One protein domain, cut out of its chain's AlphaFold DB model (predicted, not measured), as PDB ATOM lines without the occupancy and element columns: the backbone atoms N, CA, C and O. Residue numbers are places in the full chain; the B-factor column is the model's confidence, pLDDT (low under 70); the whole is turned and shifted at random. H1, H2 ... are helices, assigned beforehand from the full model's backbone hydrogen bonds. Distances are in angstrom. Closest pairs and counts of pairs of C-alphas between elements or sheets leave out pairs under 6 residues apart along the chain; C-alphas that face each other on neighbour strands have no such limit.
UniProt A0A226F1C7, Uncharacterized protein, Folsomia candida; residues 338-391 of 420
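AT A GLANCE: This is residues 338 to 391 of the 420 residues of an uncharacterized protein of Folsomia candida (UniProt A0A226F1C7). What shape is it? Short helices H1 and H2 hook at the beginning of long helix H3; residues 377 to 391 loop past its end and fold back beside it. What makes it up? The printed part has 54 residues, under half in H1, H2, H3 in order, with no named strand: all helix, loose, radius of gyration of the C-alphas 12.6 A, spans 39 by 24 by 16 A.

IN THESE COORDINATES: Which helix is longest? H3, residues 364 to 376, measures 18.6 A and ends at C-alpha 376, (180.275, 120.074, 120.801). The others? H1, residues 349 to 354, begins at C-alpha 349, (181.947, 135.907, 120.802); H2 is residues 357 to 361.

HOW THE PARTS SIT: What touches H3? H1 touches its residues 364 to 365 alone, opposite ways at a shallow tilt of 10 degrees; the closest C-alphas, of Leu 352 and Leu 365, are 5.9 A apart. And the backbones? Every O i to N i+4 pair is within hydrogen-bond range in H2 and H3; in H1 0 of 2 are, beside 2 of 3 O i to N i+3 pairs.

THE WHOLE: Any cut? The printed part has no cut. Low confidence? Residues 378 to 384 have pLDDT under 70.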
ATOM      1  N   ASP A 338     170.977 128.312 111.684       91.44
ATOM      2  CA  ASP A 338     171.605 129.551 111.225       91.44
ATOM      3  C   ASP A 338     172.751 129.996 112.132       91.44
ATOM      4  O   ASP A 338     173.799 130.387 111.632       91.44
ATOM      5  N   VAL A 339     172.601 129.884 113.455       92.50
ATOM      6  CA  VAL A 339     173.676 130.204 114.412       92.50
ATOM      7  C   VAL A 339     174.840 129.215 114.269       92.50
ATOM      8  O   VAL A 339     176.005 129.618 114.266       92.50
ATOM      9  N   LEU A 340     174.540 127.924 114.091       91.81
ATOM     10  CA  LEU A 340     175.553 126.870 113.969       91.81
ATOM     11  C   LEU A 340     176.365 126.932 112.665       91.81
ATOM     12  O   LEU A 340     177.522 126.510 112.678       91.81
ATOM     13  N   LYS A 341     175.843 127.529 111.578       89.56
ATOM     14  CA  LYS A 341     176.618 127.807 110.344       89.56
ATOM     15  C   LYS A 341     177.930 128.566 110.624       89.56
ATOM     16  O   LYS A 341     178.890 128.412 109.874       89.56
ATOM     17  N   PHE A 342     177.998 129.341 111.711       86.75
ATOM     18  CA  PHE A 342     179.162 130.150 112.096       86.75
ATOM     19  C   PHE A 342     180.117 129.459 113.096       86.75
ATOM     20  O   PHE A 342     181.169 130.020 113.404       86.75
ATOM     21  N   HIS A 343     179.796 128.259 113.607       82.12
ATOM     22  CA  HIS A 343     180.590 127.567 114.643       82.12
ATOM     23  C   HIS A 343     182.030 127.274 114.199       82.12
ATOM     24  O   HIS A 343     182.983 127.580 114.914       82.12
ATOM     25  N   GLN A 344     182.193 126.755 112.979       73.94
ATOM     26  CA  GLN A 344     183.478 126.286 112.440       73.94
ATOM     27  C   GLN A 344     184.518 127.401 112.209       73.94
ATOM     28  O   GLN A 344     185.675 127.110 111.917       73.94
ATOM     29  N   GLN A 345     184.120 128.670 112.335       74.88
ATOM     30  CA  GLN A 345     184.935 129.845 112.010       74.88
ATOM     31  C   GLN A 345     185.659 130.459 113.225       74.88
ATOM     32  O   GLN A 345     186.409 131.421 113.067       74.88
ATOM     33  N   ASN A 346     185.448 129.923 114.437       71.38
ATOM     34  CA  ASN A 346     186.151 130.324 115.669       71.38
ATOM     35  C   ASN A 346     186.104 131.848 115.965       71.38
ATOM     36  O   ASN A 346     187.120 132.484 116.259       71.38
ATOM     37  N   TYR A 347     184.918 132.455 115.847       77.75
ATOM     38  CA  TYR A 347     184.729 133.896 116.053       77.75
ATOM     39  C   TYR A 347     184.861 134.335 117.518       77.75
ATOM     40  O   TYR A 347     184.423 133.652 118.442       77.75
ATOM     41  N   ASP A 348     185.349 135.563 117.722       86.25
ATOM     42  CA  ASP A 348     185.348 136.209 119.036       86.25
ATOM     43  C   ASP A 348     183.922 136.589 119.480       86.25
ATOM     44  O   ASP A 348     183.409 137.673 119.179       86.25
ATOM     45  N   LEU A 349     183.285 135.698 120.243       89.62
ATOM     46  CA  LEU A 349     181.947 135.907 120.802       89.62
ATOM     47  C   LEU A 349     181.867 137.116 121.752       89.62
ATOM     48  O   LEU A 349     180.779 137.655 121.955       89.62
ATOM     49  N   ARG A 350     182.992 137.625 122.283       89.31
ATOM     50  CA  ARG A 350     183.024 138.834 123.137       89.31
ATOM     51  C   ARG A 350     182.629 140.106 122.378       89.31
ATOM     52  O   ARG A 350     182.465 141.156 122.994       89.31
ATOM     53  N   LEU A 351     182.483 140.038 121.055       92.31
ATOM     54  CA  LEU A 351     181.921 141.120 120.250       92.31
ATOM     55  C   LEU A 351     180.394 141.240 120.418       92.31
ATOM     56  O   LEU A 351     179.870 142.338 120.260       92.31
ATOM     57  N   LEU A 352     179.692 140.172 120.832       92.25
ATOM     58  CA  LEU A 352     178.243 140.204 121.093       92.25
ATOM     59  C   LEU A 352     177.870 141.146 122.252       92.25
ATOM     60  O   LEU A 352     176.851 141.825 122.180       92.25
ATOM     61  N   THR A 353     178.712 141.266 123.287       91.81
ATOM     62  CA  THR A 353     178.438 142.173 124.423       91.81
ATOM     63  C   THR A 353     178.585 143.652 124.069       91.81
ATOM     64  O   THR A 353     178.138 144.515 124.823       91.81
ATOM     65  N   ARG A 354     179.200 143.958 122.918       93.06
ATOM     66  CA  ARG A 354     179.486 145.322 122.446       93.06
ATOM     67  C   ARG A 354     178.412 145.887 121.514       93.06
ATOM     68  O   ARG A 354     178.564 147.020 121.070       93.06
ATOM     69  N   ILE A 355     177.370 145.115 121.190       92.25
ATOM     70  CA  ILE A 355     176.336 145.527 120.227       92.25
ATOM     71  C   ILE A 355     175.375 146.550 120.851       92.25
ATOM     72  O   ILE A 355     175.117 147.592 120.254       92.25
ATOM     73  N   GLY A 356     174.874 146.277 122.059       93.19
ATOM     74  CA  GLY A 356     173.940 147.152 122.769       93.19
ATOM     75  C   GLY A 356     173.507 146.581 124.121       93.19
ATOM     76  O   GLY A 356     173.790 145.426 124.437       93.19
ATOM     77  N   GLN A 357     172.816 147.386 124.929       94.69
ATOM     78  CA  GLN A 357     172.325 146.974 126.250       94.69
ATOM     79  C   GLN A 357     171.287 145.842 126.142       94.69
ATOM     80  O   GLN A 357     171.472 144.788 126.744       94.69
ATOM     81  N   GLU A 358     170.298 146.006 125.262       94.88
ATOM     82  CA  GLU A 358     169.268 145.017 124.893       94.88
ATOM     83  C   GLU A 358     169.830 143.606 124.572       94.88
ATOM     84  O   GLU A 358     169.249 142.593 124.957       94.88
ATOM     85  N   TRP A 359     171.007 143.517 123.932       96.94
ATOM     86  CA  TRP A 359     171.676 142.255 123.571       96.94
ATOM     87  C   TRP A 359     172.267 141.534 124.789       96.94
ATOM     88  O   TRP A 359     172.360 140.304 124.814       96.94
ATOM     89  N   ASN A 360     172.674 142.304 125.800       95.88
ATOM     90  CA  ASN A 360     173.162 141.784 127.070       95.88
ATOM     91  C   ASN A 360     171.989 141.396 127.986       95.88
ATOM     92  O   ASN A 360     172.043 140.345 128.616       95.88
ATOM     93  N   GLU A 361     170.909 142.184 128.001       96.38
ATOM     94  CA  GLU A 361     169.684 141.911 128.770       96.38
ATOM     95  C   GLU A 361     168.964 140.637 128.294       96.38
ATOM     96  O   GLU A 361     168.561 139.820 129.119       96.38
ATOM     97  N   MET A 362     168.897 140.392 126.979       96.44
ATOM     98  CA  MET A 362     168.406 139.120 126.418       96.44
ATOM     99  C   MET A 362     169.414 137.959 126.519       96.44
ATOM    100  O   MET A 362     169.124 136.856 126.062       96.44
ATOM    101  N   ASN A 363     170.603 138.179 127.097       96.94
ATOM    102  CA  ASN A 363     171.671 137.184 127.220       96.94
ATOM    103  C   ASN A 363     171.993 136.462 125.889       96.94
ATOM    104  O   ASN A 363     172.138 135.233 125.833       96.94
ATOM    105  N   VAL A 364     172.114 137.225 124.794       97.25
ATOM    106  CA  VAL A 364     172.378 136.663 123.456       97.25
ATOM    107  C   VAL A 364     173.710 135.901 123.444       97.25
ATOM    108  O   VAL A 364     173.782 134.797 122.908       97.25
ATOM    109  N   LEU A 365     174.747 136.428 124.111       96.25
ATOM    110  CA  LEU A 365     176.039 135.744 124.265       96.25
ATOM    111  C   LEU A 365     175.905 134.392 124.981       96.25
ATOM    112  O   LEU A 365     176.415 133.391 124.479       96.25
ATOM    113  N   GLY A 366     175.244 134.344 126.142       96.00
ATOM    114  CA  GLY A 366     175.093 133.100 126.899       96.00
ATOM    115  C   GLY A 366     174.287 132.058 126.128       96.00
ATOM    116  O   GLY A 366     174.654 130.887 126.121       96.00
ATOM    117  N   THR A 367     173.255 132.492 125.402       96.38
ATOM    118  CA  THR A 367     172.431 131.607 124.569       96.38
ATOM    119  C   THR A 367     173.212 131.057 123.371       96.38
ATOM    120  O   THR A 367     173.168 129.853 123.128       96.38
ATOM    121  N   VAL A 368     174.007 131.884 122.674       95.56
ATOM    122  CA  VAL A 368     174.938 131.412 121.628       95.56
ATOM    123  C   VAL A 368     175.948 130.420 122.210       95.56
ATOM    124  O   VAL A 368     176.101 129.324 121.679       95.56
ATOM    125  N   SER A 369     176.604 130.754 123.327       93.62
ATOM    126  CA  SER A 369     177.589 129.871 123.967       93.62
ATOM    127  C   SER A 369     176.980 128.526 124.382       93.62
ATOM    128  O   SER A 369     177.629 127.491 124.238       93.62
ATOM    129  N   HIS A 370     175.732 128.527 124.860       93.56
ATOM    130  CA  HIS A 370     174.988 127.312 125.184       93.56
ATOM    131  C   HIS A 370     174.697 126.480 123.930       93.56
ATOM    132  O   HIS A 370     174.977 125.284 123.920       93.56
ATOM    133  N   MET A 371     174.226 127.106 122.844       93.94
ATOM    134  CA  MET A 371     173.977 126.421 121.570       93.94
ATOM    135  C   MET A 371     175.223 125.736 121.005       93.94
ATOM    136  O   MET A 371     175.112 124.607 120.529       93.94
ATOM    137  N   LEU A 372     176.393 126.384 121.067       91.31
ATOM    138  CA  LEU A 372     177.650 125.780 120.612       91.31
ATOM    139  C   LEU A 372     178.046 124.588 121.498       91.31
ATOM    140  O   LEU A 372     178.377 123.522 120.984       91.31
ATOM    141  N   HIS A 373     177.921 124.718 122.821       90.00
ATOM    142  CA  HIS A 373     178.238 123.633 123.754       90.00
ATOM    143  C   HIS A 373     177.286 122.424 123.629       90.00
ATOM    144  O   HIS A 373     177.722 121.276 123.726       90.00
ATOM    145  N   GLU A 374     176.000 122.658 123.335       91.00
ATOM    146  CA  GLU A 374     175.026 121.619 122.955       91.00
ATOM    147  C   GLU A 374     175.399 120.885 121.650       91.00
ATOM    148  O   GLU A 374     174.882 119.795 121.395       91.00
ATOM    149  N   GLU A 375     176.254 121.466 120.802       88.50
ATOM    150  CA  GLU A 375     176.716 120.860 119.547       88.50
ATOM    151  C   GLU A 375     178.058 120.134 119.698       88.50
ATOM    152  O   GLU A 375     178.228 119.043 119.162       88.50
ATOM    153  N   GLU A 376     178.978 120.689 120.488       85.00
ATOM    154  CA  GLU A 376     180.275 120.074 120.801       85.00
ATOM    155  C   GLU A 376     180.160 118.848 121.721       85.00
ATOM    156  O   GLU A 376     181.034 117.982 121.698       85.00
ATOM    157  N   SER A 377     179.097 118.754 122.528       79.50
ATOM    158  CA  SER A 377     178.904 117.684 123.517       79.50
ATOM    159  C   SER A 377     178.551 116.327 122.874       79.50
ATOM    160  O   SER A 377     177.434 116.158 122.368       79.50
ATOM    161  N   PRO A 378     179.427 115.301 122.937       61.59
ATOM    162  CA  PRO A 378     179.189 114.023 122.274       61.59
ATOM    163  C   PRO A 378     178.224 113.133 123.077       61.59
ATOM    164  O   PRO A 378     178.644 112.290 123.859       61.59
ATOM    165  N   HIS A 379     176.923 113.294 122.816       56.78
ATOM    166  CA  HIS A 379     175.831 112.388 123.212       56.78
ATOM    167  C   HIS A 379     175.743 112.033 124.715       56.78
ATOM    168  O   HIS A 379     176.288 111.029 125.175       56.78
ATOM    169  N   SER A 380     174.883 112.744 125.457       50.47
ATOM    170  CA  SER A 380     174.273 112.187 126.677       50.47
ATOM    171  C   SER A 380     173.333 111.036 126.288       50.47
ATOM    172  O   SER A 380     172.160 111.244 125.987       50.47
ATOM    173  N   THR A 381     173.854 109.808 126.242       49.84
ATOM    174  CA  THR A 381     173.148 108.617 125.723       49.84
ATOM    175  C   THR A 381     171.981 108.126 126.591       49.84
ATOM    176  O   THR A 381     171.292 107.185 126.204       49.84
ATOM    177  N   THR A 382     171.732 108.754 127.742       52.47
ATOM    178  CA  THR A 382     170.700 108.368 128.720       52.47
ATOM    179  C   THR A 382     169.520 109.335 128.830       52.47
ATOM    180  O   THR A 382     168.529 108.985 129.470       52.47
ATOM    181  N   THR A 383     169.565 110.517 128.205       55.09
ATOM    182  CA  THR A 383     168.453 111.486 128.216       55.09
ATOM    183  C   THR A 383     168.337 112.240 126.894       55.09
ATOM    184  O   THR A 383     169.291 112.844 126.414       55.09
ATOM    185  N   THR A 384     167.130 112.275 126.325       60.81
ATOM    186  CA  THR A 384     166.777 113.089 125.150       60.81
ATOM    187  C   THR A 384     166.649 114.569 125.523       60.81
ATOM    188  O   THR A 384     165.559 115.142 125.547       60.81
ATOM    189  N   ILE A 385     167.784 115.200 125.836       70.25
ATOM    190  CA  ILE A 385     167.868 116.640 126.094       70.25
ATOM    191  C   ILE A 385     167.452 117.387 124.821       70.25
ATOM    192  O   ILE A 385     168.086 117.275 123.770       70.25
ATOM    193  N   LYS A 386     166.359 118.149 124.911       83.00
ATOM    194  CA  LYS A 386     165.854 118.978 123.815       83.00
ATOM    195  C   LYS A 386     166.780 120.185 123.636       83.00
ATOM    196  O   LYS A 386     166.676 121.134 124.409       83.00
ATOM    197  N   LYS A 387     167.653 120.136 122.621       90.25
ATOM    198  CA  LYS A 387     168.546 121.243 122.232       90.25
ATOM    199  C   LYS A 387     167.781 122.562 122.080       90.25
ATOM    200  O   LYS A 387     166.633 122.575 121.626       90.25
ATOM    201  N   THR A 388     168.448 123.669 122.393       93.62
ATOM    202  CA  THR A 388     167.932 125.034 122.238       93.62
ATOM    203  C   THR A 388     167.632 125.304 120.752       93.62
ATOM    204  O   THR A 388     168.565 125.267 119.944       93.62
ATOM    205  N   PRO A 389     166.361 125.538 120.351       93.50
ATOM    206  CA  PRO A 389     165.960 125.517 118.939       93.50
ATOM    207  C   PRO A 389     166.027 126.885 118.244       93.50
ATOM    208  O   PRO A 389     166.088 126.941 117.021       93.50
ATOM    209  N   HIS A 390     165.992 127.981 119.007       95.94
ATOM    210  CA  HIS A 390     166.023 129.344 118.485       95.94
ATOM    211  C   HIS A 390     166.821 130.262 119.407       95.94
ATOM    212  O   HIS A 390     166.797 130.091 120.627       95.94
ATOM    213  N   LEU A 391     167.497 131.244 118.817       96.69
ATOM    214  CA  LEU A 391     168.188 132.323 119.509       96.69
ATOM    215  C   LEU A 391     167.303 133.580 119.453       96.69
ATOM    216  O   LEU A 391     167.118 134.114 118.356       96.69
TER     217      LEU A 391